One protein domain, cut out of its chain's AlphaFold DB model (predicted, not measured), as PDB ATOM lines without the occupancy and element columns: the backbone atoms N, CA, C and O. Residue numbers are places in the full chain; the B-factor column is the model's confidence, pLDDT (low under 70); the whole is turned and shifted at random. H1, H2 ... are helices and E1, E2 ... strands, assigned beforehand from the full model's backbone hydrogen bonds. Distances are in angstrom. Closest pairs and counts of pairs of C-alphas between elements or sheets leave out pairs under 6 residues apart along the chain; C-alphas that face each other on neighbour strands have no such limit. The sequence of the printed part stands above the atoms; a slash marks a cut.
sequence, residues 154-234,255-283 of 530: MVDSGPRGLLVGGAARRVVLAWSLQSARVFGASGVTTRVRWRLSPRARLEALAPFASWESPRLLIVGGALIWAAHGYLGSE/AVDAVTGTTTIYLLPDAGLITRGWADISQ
ATOM      1  N   MET A 154     429.319 266.302 393.899       88.81
ATOM      2  CA  MET A 154     428.677 266.170 395.209       88.81
ATOM      3  C   MET A 154     427.781 267.373 395.483       88.81
ATOM      4  O   MET A 154     428.107 268.503 395.117       88.81
ATOM      5  N   VAL A 155     426.658 267.098 396.139       89.25
ATOM      6  CA  VAL A 155     425.714 268.089 396.647       89.25
ATOM      7  C   VAL A 155     425.605 267.851 398.145       89.25
ATOM      8  O   VAL A 155     425.146 266.789 398.558       89.25
ATOM      9  N   ASP A 156     426.076 268.798 398.946       86.62
ATOM     10  CA  ASP A 156     426.118 268.683 400.406       86.62
ATOM     11  C   ASP A 156     426.145 270.061 401.080       86.62
ATOM     12  O   ASP A 156     426.185 271.096 400.419       86.62
ATOM     13  N   SER A 157     426.123 270.079 402.411       84.88
ATOM     14  CA  SER A 157     426.228 271.301 403.221       84.88
ATOM     15  C   SER A 157     427.680 271.655 403.580       84.88
ATOM     16  O   SER A 157     427.922 272.348 404.568       84.88
ATOM     17  N   GLY A 158     428.659 271.160 402.818       79.62
ATOM     18  CA  GLY A 158     430.076 271.373 403.080       79.62
ATOM     19  C   GLY A 158     430.493 272.848 403.005       79.62
ATOM     20  O   GLY A 158     429.779 273.694 402.455       79.62
ATOM     21  N   PRO A 159     431.685 273.191 403.524       79.50
ATOM     22  CA  PRO A 159     432.145 274.580 403.620       79.50
ATOM     23  C   PRO A 159     432.535 275.202 402.269       79.50
ATOM     24  O   PRO A 159     432.792 276.400 402.196       79.50
ATOM     25  N   ARG A 160     432.603 274.415 401.187       82.56
ATOM     26  CA  ARG A 160     433.085 274.852 399.868       82.56
ATOM     27  C   ARG A 160     432.125 274.476 398.749       82.56
ATOM     28  O   ARG A 160     431.234 273.659 398.935       82.56
ATOM     29  N   GLY A 161     432.340 275.057 397.573       87.00
ATOM     30  CA  GLY A 161     431.493 274.859 396.398       87.00
ATOM     31  C   GLY A 161     430.593 276.051 396.116       87.00
ATOM     32  O   GLY A 161     430.577 277.037 396.852       87.00
ATOM     33  N   LEU A 162     429.837 275.948 395.029       90.56
ATOM     34  CA  LEU A 162     428.856 276.962 394.671       90.56
ATOM     35  C   LEU A 162     427.562 276.706 395.429       90.56
ATOM     36  O   LEU A 162     427.059 275.588 395.412       90.56
ATOM     37  N   LEU A 163     426.994 277.741 396.048       90.75
ATOM     38  CA  LEU A 163     425.645 277.654 396.606       90.75
ATOM     39  C   LEU A 163     424.662 277.243 395.509       90.75
ATOM     40  O   LEU A 163     424.630 277.850 394.439       90.75
ATOM     41  N   VAL A 164     423.864 276.217 395.785       88.69
ATOM     42  CA  VAL A 164     422.854 275.711 394.854       88.69
ATOM     43  C   VAL A 164     421.718 276.725 394.703       88.69
ATOM     44  O   VAL A 164     421.281 277.007 393.590       88.69
ATOM     45  N   GLY A 165     421.290 277.335 395.813       86.12
ATOM     46  CA  GLY A 165     420.284 278.396 395.830       86.12
ATOM     47  C   GLY A 165     418.875 277.938 395.427       86.12
ATOM     48  O   GLY A 165     418.497 276.774 395.607       86.12
ATOM     49  N   GLY A 166     418.083 278.891 394.921       87.50
ATOM     50  CA  GLY A 166     416.689 278.693 394.508       87.50
ATOM     51  C   GLY A 166     416.518 277.935 393.184       87.50
ATOM     52  O   GLY A 166     417.489 277.588 392.511       87.50
ATOM     53  N   ALA A 167     415.263 277.702 392.791       86.88
ATOM     54  CA  ALA A 167     414.900 276.843 391.657       86.88
ATOM     55  C   ALA A 167     415.552 277.251 390.319       86.88
ATOM     56  O   ALA A 167     416.079 276.393 389.616       86.88
ATOM     57  N   ALA A 168     415.603 278.547 389.994       88.88
ATOM     58  CA  ALA A 168     416.216 279.022 388.750       88.88
ATOM     59  C   ALA A 168     417.718 278.681 388.666       88.88
ATOM     60  O   ALA A 168     418.186 278.138 387.666       88.88
ATOM     61  N   ARG A 169     418.474 278.919 389.750       89.62
ATOM     62  CA  ARG A 169     419.907 278.585 389.810       89.62
ATOM     63  C   ARG A 169     420.133 277.075 389.730       89.62
ATOM     64  O   ARG A 169     421.090 276.649 389.090       89.62
ATOM     65  N   ARG A 170     419.238 276.264 390.307       89.44
ATOM     66  CA  ARG A 170     419.283 274.795 390.184       89.44
ATOM     67  C   ARG A 170     419.141 274.326 388.747       89.44
ATOM     68  O   ARG A 170     419.912 273.466 388.352       89.44
ATOM     69  N   VAL A 171     418.212 274.894 387.976       90.25
ATOM     70  CA  VAL A 171     418.043 274.555 386.551       90.25
ATOM     71  C   VAL A 171     419.314 274.886 385.769       90.25
ATOM     72  O   VAL A 171     419.832 274.025 385.064       90.25
ATOM     73  N   VAL A 172     419.869 276.090 385.954       92.00
ATOM     74  CA  VAL A 172     421.113 276.508 385.282       92.00
ATOM     75  C   VAL A 172     422.288 275.607 385.665       92.00
ATOM     76  O   VAL A 172     423.033 275.168 384.793       92.00
ATOM     77  N   LEU A 173     422.452 275.293 386.953       91.06
ATOM     78  CA  LEU A 173     423.513 274.403 387.429       91.06
ATOM     79  C   LEU A 173     423.322 272.964 386.934       91.06
ATOM     80  O   LEU A 173     424.295 272.338 386.532       91.06
ATOM     81  N   ALA A 174     422.095 272.441 386.941       90.31
ATOM     82  CA  ALA A 174     421.789 271.105 386.441       90.31
ATOM     83  C   ALA A 174     422.077 270.990 384.940       90.31
ATOM     84  O   ALA A 174     422.642 269.987 384.507       90.31
ATOM     85  N   TRP A 175     421.750 272.029 384.168       91.25
ATOM     86  CA  TRP A 175     422.077 272.114 382.748       91.25
ATOM     87  C   TRP A 175     423.588 272.258 382.525       91.25
ATOM     88  O   TRP A 175     424.180 271.456 381.818       91.25
ATOM     89  N   SER A 176     424.266 273.198 383.185       91.00
ATOM     90  CA  SER A 176     425.712 273.408 383.008       91.00
ATOM     91  C   SER A 176     426.555 272.196 383.429       91.00
ATOM     92  O   SER A 176     427.513 271.838 382.748       91.00
ATOM     93  N   LEU A 177     426.192 271.540 384.535       90.31
ATOM     94  CA  LEU A 177     426.905 270.375 385.069       90.31
ATOM     95  C   LEU A 177     426.382 269.050 384.498       90.31
ATOM     96  O   LEU A 177     426.889 267.995 384.880       90.31
ATOM     97  N   GLN A 178     425.365 269.105 383.627       91.56
ATOM     98  CA  GLN A 178     424.682 267.949 383.039       91.56
ATOM     99  C   GLN A 178     424.309 266.904 384.112       91.56
ATOM    100  O   GLN A 178     424.617 265.717 384.001       91.56
ATOM    101  N   SER A 179     423.697 267.358 385.216       87.38
ATOM    102  CA  SER A 179     423.415 266.516 386.383       87.38
ATOM    103  C   SER A 179     422.089 266.845 387.065       87.38
ATOM    104  O   SER A 179     421.930 267.891 387.694       87.38
ATOM    105  N   ALA A 180     421.168 265.878 387.055       85.38
ATOM    106  CA  ALA A 180     419.891 265.980 387.763       85.38
ATOM    107  C   ALA A 180     420.029 265.945 389.300       85.38
ATOM    108  O   ALA A 180     419.102 266.330 390.009       85.38
ATOM    109  N   ARG A 181     421.193 265.540 389.842       84.56
ATOM    110  CA  ARG A 181     421.436 265.477 391.300       84.56
ATOM    111  C   ARG A 181     421.295 266.838 391.987       84.56
ATOM    112  O   ARG A 181     420.991 266.888 393.174       84.56
ATOM    113  N   VAL A 182     421.474 267.933 391.246       83.56
ATOM    114  CA  VAL A 182     421.317 269.304 391.755       83.56
ATOM    115  C   VAL A 182     419.857 269.614 392.128       83.56
ATOM    116  O   VAL A 182     419.622 270.419 393.027       83.56
ATOM    117  N   PHE A 183     418.871 268.953 391.507       82.38
ATOM    118  CA  PHE A 183     417.454 269.151 391.841       82.38
ATOM    119  C   PHE A 183     417.078 268.584 393.212       82.38
ATOM    120  O   PHE A 183     416.249 269.173 393.900       82.38
ATOM    121  N   GLY A 184     417.732 267.495 393.633       73.19
ATOM    122  CA  GLY A 184     417.525 266.872 394.943       73.19
ATOM    123  C   GLY A 184     418.074 267.682 396.124       73.19
ATOM    124  O   GLY A 184     417.881 267.294 397.270       73.19
ATOM    125  N   ALA A 185     418.751 268.806 395.869       72.00
ATOM    126  CA  ALA A 185     419.244 269.699 396.907       72.00
ATOM    127  C   ALA A 185     418.076 270.388 397.635       72.00
ATOM    128  O   ALA A 185     417.469 271.314 397.104       72.00
ATOM    129  N   SER A 186     417.765 270.004 398.866       65.81
ATOM    130  CA  SER A 186     416.912 270.789 399.766       65.81
ATOM    131  C   SER A 186     417.806 271.579 400.731       65.81
ATOM    132  O   SER A 186     418.776 271.045 401.258       65.81
ATOM    133  N   GLY A 187     417.542 272.879 400.910       68.69
ATOM    134  CA  GLY A 187     418.313 273.748 401.814       68.69
ATOM    135  C   GLY A 187     418.951 274.980 401.160       68.69
ATOM    136  O   GLY A 187     419.335 274.973 399.990       68.69
ATOM    137  N   VAL A 188     419.045 276.065 401.938       70.44
ATOM    138  CA  VAL A 188     419.610 277.366 401.517       70.44
ATOM    139  C   VAL A 188     421.146 277.354 401.552       70.44
ATOM    140  O   VAL A 188     421.797 278.089 400.815       70.44
ATOM    141  N   THR A 189     421.734 276.483 402.374       83.19
ATOM    142  CA  THR A 189     423.186 276.342 402.567       83.19
ATOM    143  C   THR A 189     423.815 275.241 401.716       83.19
ATOM    144  O   THR A 189     425.033 275.068 401.749       83.19
ATOM    145  N   THR A 190     423.009 274.513 400.940       88.88
ATOM    146  CA  THR A 190     423.472 273.401 400.112       88.88
ATOM    147  C   THR A 190     424.375 273.912 398.999       88.88
ATOM    148  O   THR A 190     424.043 274.863 398.283       88.88
ATOM    149  N   ARG A 191     425.530 273.272 398.839       90.81
ATOM    150  CA  ARG A 191     426.545 273.596 397.843       90.81
ATOM    151  C   ARG A 191     426.741 272.443 396.874       90.81
ATOM    152  O   ARG A 191     426.619 271.275 397.231       90.81
ATOM    153  N   VAL A 192     427.072 272.793 395.638       91.31
ATOM    154  CA  VAL A 192     427.512 271.860 394.608       91.31
ATOM    155  C   VAL A 192     429.020 271.975 394.418       91.31
ATOM    156  O   VAL A 192     429.582 273.070 394.309       91.31
ATOM    157  N   ARG A 193     429.682 270.821 394.385       90.19
ATOM    158  CA  ARG A 193     431.125 270.675 394.185       90.19
ATOM    159  C   ARG A 193     431.347 269.696 393.041       90.19
ATOM    160  O   ARG A 193     430.731 268.637 393.017       90.19
ATOM    161  N   TRP A 194     432.215 270.040 392.097       91.56
ATOM    162  CA  TRP A 194     432.565 269.188 390.959       91.56
ATOM    163  C   TRP A 194     434.081 269.186 390.747       91.56
ATOM    164  O   TRP A 194     434.808 269.913 391.431       91.56
ATOM    165  N   ARG A 195     434.557 268.329 389.831       91.69
ATOM    166  CA  ARG A 195     435.993 268.050 389.631       91.69
ATOM    167  C   ARG A 195     436.635 267.611 390.951       91.69
ATOM    168  O   ARG A 195     437.553 268.243 391.457       91.69
ATOM    169  N   LEU A 196     436.090 266.562 391.562       92.50
ATOM    170  CA  LEU A 196     436.611 266.017 392.822       92.50
ATOM    171  C   LEU A 196     437.755 265.011 392.616       92.50
ATOM    172  O   LEU A 196     438.353 264.554 393.583       92.50
ATOM    173  N   SER A 197     438.085 264.708 391.359       95.00
ATOM    174  CA  SER A 197     439.280 263.957 390.986       95.00
ATOM    175  C   SER A 197     440.463 264.910 390.774       95.00
ATOM    176  O   SER A 197     440.295 265.917 390.075       95.00
ATOM    177  N   PRO A 198     441.657 264.611 391.326       96.88
ATOM    178  CA  PRO A 198     442.849 265.433 391.128       96.88
ATOM    179  C   PRO A 198     443.212 265.541 389.642       96.88
ATOM    180  O   PRO A 198     443.469 266.635 389.151       96.88
ATOM    181  N   ARG A 199     443.111 264.436 388.893       96.25
ATOM    182  CA  ARG A 199     443.359 264.422 387.445       96.25
ATOM    183  C   ARG A 199     442.391 265.331 386.686       96.25
ATOM    184  O   ARG A 199     442.826 266.165 385.904       96.25
ATOM    185  N   ALA A 200     441.095 265.241 386.988       95.25
ATOM    186  CA  ALA A 200     440.081 266.073 386.336       95.25
ATOM    187  C   ALA A 200     440.255 267.578 386.622       95.25
ATOM    188  O   ALA A 200     439.811 268.410 385.834       95.25
ATOM    189  N   ARG A 201     440.868 267.951 387.756       95.88
ATOM    190  CA  ARG A 201     441.225 269.350 388.053       95.88
ATOM    191  C   ARG A 201     442.388 269.823 387.200       95.88
ATOM    192  O   ARG A 201     442.301 270.904 386.629       95.88
ATOM    193  N   LEU A 202     443.434 269.007 387.110       97.75
ATOM    194  CA  LEU A 202     444.621 269.307 386.318       97.75
ATOM    195  C   LEU A 202     444.280 269.426 384.826       97.75
ATOM    196  O   LEU A 202     444.606 270.435 384.210       97.75
ATOM    197  N   GLU A 203     443.515 268.476 384.281       96.44
ATOM    198  CA  GLU A 203     443.028 268.507 382.891       96.44
ATOM    199  C   GLU A 203     442.129 269.719 382.613       96.44
ATOM    200  O   GLU A 203     442.156 270.282 381.524       96.44
ATOM    201  N   ALA A 204     441.343 270.158 383.598       94.94
ATOM    202  CA  ALA A 204     440.495 271.330 383.434       94.94
ATOM    203  C   ALA A 204     441.263 272.662 383.432       94.94
ATOM    204  O   ALA A 204     440.739 273.641 382.905       94.94
ATOM    205  N   LEU A 205     442.443 272.718 384.060       95.94
ATOM    206  CA  LEU A 205     443.289 273.914 384.099       95.94
ATOM    207  C   LEU A 205     444.286 273.945 382.937       95.94
ATOM    208  O   LEU A 205     444.504 275.000 382.355       95.94
ATOM    209  N   ALA A 206     444.847 272.796 382.566       96.69
ATOM    210  CA  ALA A 206     445.769 272.660 381.444       96.69
ATOM    211  C   ALA A 206     445.284 271.552 380.490       96.69
ATOM    212  O   ALA A 206     445.827 270.443 380.508       96.69
ATOM    213  N   PRO A 207     444.267 271.834 379.652       95.62
ATOM    214  CA  PRO A 207     443.696 270.853 378.725       95.62
ATOM    215  C   PRO A 207     444.635 270.484 377.567       95.62
ATOM    216  O   PRO A 207     444.421 269.481 376.897       95.62
ATOM    217  N   PHE A 208     445.680 271.283 377.333       94.19
ATOM    218  CA  PHE A 208     446.728 271.017 376.346       94.19
ATOM    219  C   PHE A 208     447.747 269.961 376.813       94.19
ATOM    220  O   PHE A 208     448.570 269.515 376.018       94.19
ATOM    221  N   ALA A 209     447.711 269.563 378.090       96.81
ATOM    222  CA  ALA A 209     448.599 268.557 378.656       96.81
ATOM    223  C   ALA A 209     447.831 267.279 379.011       96.81
ATOM    224  O   ALA A 209     446.724 267.315 379.551       96.81
ATOM    225  N   SER A 210     448.453 266.128 378.762       96.19
ATOM    226  CA  SER A 210     447.974 264.839 379.264       96.19
ATOM    227  C   SER A 210     448.603 264.543 380.624       96.19
ATOM    228  O   SER A 210     449.797 264.754 380.810       96.19
ATOM    229  N   TRP A 211     447.825 264.056 381.588       96.69
ATOM    230  CA  TRP A 211     448.279 263.926 382.976       96.69
ATOM    231  C   TRP A 211     448.516 262.474 383.386       96.69
ATOM    232  O   TRP A 211     447.727 261.583 383.060       96.69
ATOM    233  N   GLU A 212     449.599 262.243 384.134       93.62
ATOM    234  CA  GLU A 212     449.839 260.966 384.807       93.62
ATOM    235  C   GLU A 212     448.755 260.669 385.852       93.62
ATOM    236  O   GLU A 212     448.038 261.556 386.323       93.62
ATOM    237  N   SER A 213     448.670 259.406 386.269       92.06
ATOM    238  CA  SER A 213     447.899 259.023 387.449       92.06
ATOM    239  C   SER A 213     448.445 259.744 388.691       92.06
ATOM    240  O   SER A 213     449.620 259.555 389.019       92.06
ATOM    241  N   PRO A 214     447.628 260.544 389.405       94.69
ATOM    242  CA  PRO A 214     448.110 261.304 390.552       94.69
ATOM    243  C   PRO A 214     448.577 260.410 391.701       94.69
ATOM    244  O   PRO A 214     447.909 259.445 392.080       94.69
ATOM    245  N   ARG A 215     449.727 260.763 392.270       93.44
ATOM    246  CA  ARG A 215     450.402 260.063 393.364       93.44
ATOM    247  C   ARG A 215     450.202 260.839 394.654       93.44
ATOM    248  O   ARG A 215     450.354 262.055 394.657       93.44
ATOM    249  N   LEU A 216     449.841 260.151 395.731       95.19
ATOM    250  CA  LEU A 216     449.668 260.795 397.027       95.19
ATOM    251  C   LEU A 216     451.031 260.949 397.707       95.19
ATOM    252  O   LEU A 216     451.739 259.963 397.885       95.19
ATOM    253  N   LEU A 217     451.372 262.174 398.091       94.12
ATOM    254  CA  LEU A 217     452.581 262.538 398.822       94.12
ATOM    255  C   LEU A 217     452.197 263.262 400.116       94.12
ATOM    256  O   LEU A 217     451.120 263.856 400.209       94.12
ATOM    257  N   ILE A 218     453.090 263.236 401.103       93.25
ATOM    258  CA  ILE A 218     452.981 264.055 402.313       93.25
ATOM    259  C   ILE A 218     454.039 265.147 402.202       93.25
ATOM    260  O   ILE A 218     455.220 264.849 402.297       93.25
ATOM    261  N   VAL A 219     453.612 266.387 401.972       92.19
ATOM    262  CA  VAL A 219     454.494 267.547 401.782       92.19
ATOM    263  C   VAL A 219     454.130 268.588 402.831       92.19
ATOM    264  O   VAL A 219     452.979 269.021 402.889       92.19
ATOM    265  N   GLY A 220     455.070 268.962 403.701       88.00
ATOM    266  CA  GLY A 220     454.821 269.904 404.795       88.00
ATOM    267  C   GLY A 220     453.703 269.455 405.747       88.00
ATOM    268  O   GLY A 220     452.967 270.285 406.271       88.00
ATOM    269  N   GLY A 221     453.511 268.140 405.906       88.75
ATOM    270  CA  GLY A 221     452.412 267.548 406.681       88.75
ATOM    271  C   GLY A 221     451.048 267.535 405.974       88.75
ATOM    272  O   GLY A 221     450.104 266.938 406.491       88.75
ATOM    273  N   ALA A 222     450.931 268.136 404.788       93.00
ATOM    274  CA  ALA A 222     449.720 268.109 403.980       93.00
ATOM    275  C   ALA A 222     449.731 266.937 402.989       93.00
ATOM    276  O   ALA A 222     450.762 266.567 402.431       93.00
ATOM    277  N   LEU A 223     448.550 266.374 402.737       95.31
ATOM    278  CA  LEU A 223     448.346 265.343 401.724       95.31
ATOM    279  C   LEU A 223     448.185 266.000 400.350       95.31
ATOM    280  O   LEU A 223     447.180 266.661 400.094       95.31
ATOM    281  N   ILE A 224     449.164 265.808 399.467       97.25
ATOM    282  CA  ILE A 224     449.209 266.408 398.131       97.25
ATOM    283  C   ILE A 224     449.161 265.310 397.071       97.25
ATOM    284  O   ILE A 224     449.963 264.381 397.079       97.25
ATOM    285  N   TRP A 225     448.242 265.431 396.118       97.56
ATOM    286  CA  TRP A 225     448.267 264.660 394.882       97.56
ATOM    287  C   TRP A 225     449.213 265.320 393.884       97.56
ATOM    288  O   TRP A 225     448.925 266.416 393.406       97.56
ATOM    289  N   ALA A 226     450.308 264.647 393.546       97.00
ATOM    290  CA  ALA A 226     451.272 265.095 392.550       97.00
ATOM    291  C   ALA A 226     451.139 264.293 391.246       97.00
ATOM    292  O   ALA A 226     450.949 263.076 391.282       97.00
ATOM    293  N   ALA A 227     451.243 264.945 390.091       97.06
ATOM    294  CA  ALA A 227     451.227 264.278 388.787       97.06
ATOM    295  C   ALA A 227     452.076 265.034 387.765       97.06
ATOM    296  O   ALA A 227     452.019 266.260 387.710       97.06
ATOM    297  N   HIS A 228     452.801 264.316 386.908       97.62
ATOM    298  CA  HIS A 228     453.436 264.932 385.744       97.62
ATOM    299  C   HIS A 228     452.411 265.213 384.645       97.62
ATOM    300  O   HIS A 228     451.514 264.401 384.397       97.62
ATOM    301  N   GLY A 229     452.574 266.355 383.981       97.62
ATOM    302  CA  GLY A 229     451.869 266.708 382.755       97.62
ATOM    303  C   GLY A 229     452.792 266.565 381.547       97.62
ATOM    304  O   GLY A 229     453.938 267.021 381.570       97.62
ATOM    305  N   TYR A 230     452.276 265.926 380.502       97.31
ATOM    306  CA  TYR A 230     453.002 265.576 379.290       97.31
ATOM    307  C   TYR A 230     452.402 266.258 378.066       97.31
ATOM    308  O   TYR A 230     451.180 266.236 377.876       97.31
ATOM    309  N   LEU A 231     453.273 266.769 377.204       96.06
ATOM    310  CA  LEU A 231     452.950 267.209 375.856       96.06
ATOM    311  C   LEU A 231     453.567 266.200 374.884       96.06
ATOM    312  O   LEU A 231     454.754 265.897 374.960       96.06
ATOM    313  N   GLY A 232     452.752 265.634 374.002       93.62
ATOM    314  CA  GLY A 232     453.200 264.665 373.003       93.62
ATOM    315  C   GLY A 232     452.718 265.056 371.617       93.62
ATOM    316  O   GLY A 232     451.681 265.707 371.482       93.62
ATOM    317  N   SER A 233     453.464 264.652 370.595       92.81
ATOM    318  CA  SER A 233     453.108 264.856 369.190       92.81
ATOM    319  C   SER A 233     453.292 263.563 368.410       92.81
ATOM    320  O   SER A 233     454.199 262.785 368.688       92.81
ATOM    321  N   GLU A 234     452.451 263.335 367.405       94.06
ATOM    322  CA  GLU A 234     452.593 262.223 366.452       94.06
ATOM    323  C   GLU A 234     453.508 262.583 365.266       94.06
ATOM    324  O   GLU A 234     453.912 261.716 364.491       94.06
ATOM    325  N   ALA A 255     450.163 269.835 391.360       98.19
ATOM    326  CA  ALA A 255     449.943 269.586 392.778       98.19
ATOM    327  C   ALA A 255     448.495 269.926 393.138       98.19
ATOM    328  O   ALA A 255     448.026 271.037 392.883       98.19
ATOM    329  N   VAL A 256     447.782 268.975 393.736       98.19
ATOM    330  CA  VAL A 256     446.413 269.169 394.219       98.19
ATOM    331  C   VAL A 256     446.350 268.794 395.687       98.19
ATOM    332  O   VAL A 256     446.539 267.636 396.042       98.19
ATOM    333  N   ASP A 257     446.036 269.754 396.546       96.94
ATOM    334  CA  ASP A 257     445.792 269.474 397.958       96.94
ATOM    335  C   ASP A 257     444.585 268.531 398.099       96.94
ATOM    336  O   ASP A 257     443.487 268.816 397.610       96.94
ATOM    337  N   ALA A 258     444.792 267.382 398.742       95.56
ATOM    338  CA  ALA A 258     443.780 266.345 398.880       95.56
ATOM    339  C   ALA A 258     442.599 266.800 399.745       95.56
ATOM    340  O   ALA A 258     441.462 266.406 399.496       95.56
ATOM    341  N   VAL A 259     442.833 267.650 400.744       92.44
ATOM    342  CA  VAL A 259     441.774 268.174 401.611       92.44
ATOM    343  C   VAL A 259     441.137 269.386 400.957       92.44
ATOM    344  O   VAL A 259     439.909 269.483 400.884       92.44
ATOM    345  N   THR A 260     441.960 270.324 400.481       92.19
ATOM    346  CA  THR A 260     441.458 271.622 400.059       92.19
ATOM    347  C   THR A 260     441.016 271.700 398.603       92.19
ATOM    348  O   THR A 260     440.095 272.457 398.272       92.19
ATOM    349  N   GLY A 261     441.636 270.904 397.742       93.44
ATOM    350  CA  GLY A 261     441.475 270.949 396.296       93.44
ATOM    351  C   GLY A 261     442.120 272.154 395.625       93.44
ATOM    352  O   GLY A 261     441.925 272.329 394.417       93.44
ATOM    353  N   THR A 262     442.884 272.964 396.368       95.19
ATOM    354  CA  THR A 262     443.782 273.963 395.784       95.19
ATOM    355  C   THR A 262     444.685 273.252 394.789       95.19
ATOM    356  O   THR A 262     445.293 272.237 395.118       95.19
ATOM    357  N   THR A 263     444.679 273.730 393.550       97.56
ATOM    358  CA  THR A 263     445.408 273.118 392.443       97.56
ATOM    359  C   THR A 263     446.402 274.122 391.903       97.56
ATOM    360  O   THR A 263     446.012 275.232 391.541       97.56
ATOM    361  N   THR A 264     447.658 273.712 391.826       98.12
ATOM    362  CA  THR A 264     448.744 274.515 391.276       98.12
ATOM    363  C   THR A 264     449.502 273.668 390.270       98.12
ATOM    364  O   THR A 264     449.778 272.498 390.527       98.12
ATOM    365  N   ILE A 265     449.802 274.241 389.111       98.56
ATOM    366  CA  ILE A 265     450.616 273.600 388.082       98.56
ATOM    367  C   ILE A 265     451.920 274.374 388.012       98.56
ATOM    368  O   ILE A 265     451.889 275.593 387.899       98.56
ATOM    369  N   TYR A 266     453.042 273.676 388.085       97.25
ATOM    370  CA  TYR A 266     454.380 274.241 387.999       97.25
ATOM    371  C   TYR A 266     455.042 273.815 386.696       97.25
ATOM    372  O   TYR A 266     454.873 272.681 386.241       97.25
ATOM    373  N   LEU A 267     455.821 274.719 386.114       96.12
ATOM    374  CA  LEU A 267     456.741 274.401 385.035       96.12
ATOM    375  C   LEU A 267     457.970 273.678 385.606       96.12
ATOM    376  O   LEU A 267     458.550 274.121 386.599       96.12
ATOM    377  N   LEU A 268     458.391 272.584 384.975       93.69
ATOM    378  CA  LEU A 268     459.631 271.896 385.341       93.69
ATOM    379  C   LEU A 268     460.872 272.678 384.864       93.69
ATOM    380  O   LEU A 268     460.799 273.350 383.835       93.69
ATOM    381  N   PRO A 269     462.014 272.598 385.580       90.62
ATOM    382  CA  PRO A 269     463.225 273.371 385.253       90.62
ATOM    383  C   PRO A 269     463.749 273.092 383.840       90.62
ATOM    384  O   PRO A 269     464.238 273.988 383.156       90.62
ATOM    385  N   ASP A 270     463.613 271.848 383.399       89.50
ATOM    386  CA  ASP A 270     464.041 271.327 382.106       89.50
ATOM    387  C   ASP A 270     462.885 271.243 381.093       89.50
ATOM    388  O   ASP A 270     462.963 270.493 380.125       89.50
ATOM    389  N   ALA A 271     461.793 271.991 381.301       91.69
ATOM    390  CA  ALA A 271     460.698 272.055 380.335       91.69
ATOM    391  C   ALA A 271     461.176 272.648 378.999       91.69
ATOM    392  O   ALA A 271     461.875 273.666 378.980       91.69
ATOM    393  N   GLY A 272     460.758 272.034 377.896       90.06
ATOM    394  CA  GLY A 272     461.070 272.424 376.529       90.06
ATOM    395  C   GLY A 272     460.294 273.652 376.054       90.06
ATOM    396  O   GLY A 272     459.393 274.169 376.723       90.06
ATOM    397  N   LEU A 273     460.655 274.139 374.864       91.00
ATOM    398  CA  LEU A 273     460.106 275.377 374.296       91.00
ATOM    399  C   LEU A 273     458.590 275.313 374.078       91.00
ATOM    400  O   LEU A 273     457.899 276.303 374.303       91.00
ATOM    401  N   ILE A 274     458.064 274.148 373.686       91.94
ATOM    402  CA  ILE A 274     456.629 273.965 373.433       91.94
ATOM    403  C   ILE A 274     455.839 274.101 374.739       91.94
ATOM    404  O   ILE A 274     454.863 274.849 374.790       91.94
ATOM    405  N   THR A 275     456.275 273.432 375.812       95.25
ATOM    406  CA  THR A 275     455.633 273.559 377.128       95.25
ATOM    407  C   THR A 275     455.705 274.994 377.646       95.25
ATOM    408  O   THR A 275     454.702 275.505 378.141       95.25
ATOM    409  N   ARG A 276     456.857 275.668 377.513       95.25
ATOM    410  CA  ARG A 276     457.013 277.076 377.922       95.25
ATOM    411  C   ARG A 276     456.048 277.995 377.176       95.25
ATOM    412  O   ARG A 276     455.350 278.770 377.817       95.25
ATOM    413  N   GLY A 277     455.924 277.836 375.858       95.75
ATOM    414  CA  GLY A 277     454.963 278.604 375.064       95.75
ATOM    415  C   GLY A 277     453.518 278.409 375.537       95.75
ATOM    416  O   GLY A 277     452.780 279.379 375.688       95.75
ATOM    417  N   TRP A 278     453.119 277.174 375.854       95.44
ATOM    418  CA  TRP A 278     451.803 276.915 376.449       95.44
ATOM    419  C   TRP A 278     451.645 277.514 377.849       95.44
ATOM    420  O   TRP A 278     450.570 278.022 378.172       95.44
ATOM    421  N   ALA A 279     452.691 277.474 378.676       95.06
ATOM    422  CA  ALA A 279     452.684 278.095 379.995       95.06
ATOM    423  C   ALA A 279     452.455 279.612 379.892       95.06
ATOM    424  O   ALA A 279     451.588 280.135 380.596       95.06
ATOM    425  N   ASP A 280     453.124 280.286 378.955       94.75
ATOM    426  CA  ASP A 280     452.968 281.722 378.702       94.75
ATOM    427  C   ASP A 280     451.550 282.063 378.211       94.75
ATOM    428  O   ASP A 280     450.893 282.962 378.746       94.75
ATOM    429  N   ILE A 281     451.023 281.288 377.253       94.94
ATOM    430  CA  ILE A 281     449.647 281.434 376.740       94.94
ATOM    431  C   ILE A 281     448.610 281.225 377.851       94.94
ATOM    432  O   ILE A 281     447.547 281.842 377.832       94.94
ATOM    433  N   SER A 282     448.909 280.376 378.839       91.94
ATOM    434  CA  SER A 282     447.993 280.061 379.938       91.94
ATOM    435  C   SER A 282     447.821 281.185 380.973       91.94
ATOM    436  O   SER A 282     447.044 281.018 381.911       91.94
ATOM    437  N   GLN A 283     448.524 282.317 380.824       87.81
ATOM    438  CA  GLN A 283     448.346 283.545 381.616       87.81
ATOM    439  C   GLN A 283     448.275 283.307 383.139       87.81
ATOM    440  O   GLN A 283     447.333 283.716 383.820       87.81
TER     441      GLN A 283
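This is residues 154 to 234 and 255 to 283 of the 530 residues of an uncharacterized protein of Gemmatimonadales bacterium (UniProt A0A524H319). Two unequal lobes sit end to end: a small first lobe with the two-stranded sheet E1 and E2, the helix H1 and the loop of residues 177 to 190, and a larger lobe built on a strongly twisted sheet of E3, E4, E5 and E6. In the larger lobe H2 packs over one face of the sheet, and H3 lies on that same face, beside the strands; residues 195 to 197 join the lobes. The printed part has 110 residues, with three named helices and six named strands in the order E1 H1 E2 H2 E3 E4 E5 E6 H3. The larger sheet has the order E3, E4, E5, E6 and is antiparallel throughout; the class is mixed, helices and strands. The whole is loose, with a radius of gyration of the C-alphas of 17.2 A and spans of 50 by 35 by 23 A.

E1, residues 154 to 156, begins at C-alpha 154 (428.677, 266.170, 395.209). H1, residues 167 to 176, is 14.3 A long, and E2, residues 191 to 194, is 10.2 A. H2 is residues 198 to 205, 11.0 A. E3, residues 215 to 219, is 12.0 A. E4, residues 222 to 233, is the longest strand, 35.1 A from C-alpha 222 (449.720, 268.109, 403.980). E5 is residues 255 to 257, 6.6 A, and E6 is residues 263 to 267, 13.6 A. H3, residues 273 to 281, is 12.3 A long and ends at C-alpha 281 (449.647, 281.434, 376.740).

E3 and E4 form a hairpin, with N 217 and O 224 2.8 A apart. E4 and E5 are antiparallel, with N 225 and O 256 at 2.8 A. E5 and E6 form a hairpin, with N 255 and O 264 at 2.8 A. Residues 210 to 211 also pair antiparallel with residues 229 to 230 of E4. H2 is on this sheet at a height of 8.1 A, over E6 and only just over E5, on which 3 of its C-alphas fall; the closest C-alphas of H2 and E5 are those of Pro 198 and Val 256, 6.0 A apart. H3 is on the same face at a height of 6.1 A, over none of the strands; its closest C-alpha pair with E4 is Leu 231 and Thr 275, 7.0 A. E1 and E2 are antiparallel at 162 degrees, with N 191 and O 156 at 2.8 A, and residues 162 to 163 pair antiparallel with residues 191 to 192 of E2. H1 is not on the larger sheet and is apart from H2 and H3. In H1, H2 and H3 every O i to N i+4 pair is within hydrogen-bond range.

The two C-alphas farthest apart are those of Gly 187 and Glu 234, 50.6 A. Residues 235 to 254 are not printed, and C-alphas 234 and 255 are 27.5 A apart across this cut. The link from H1 to E2 is long, 14 residues. The mean pLDDT of the printed part is 91.3, and residues 186 to 187 are under 70.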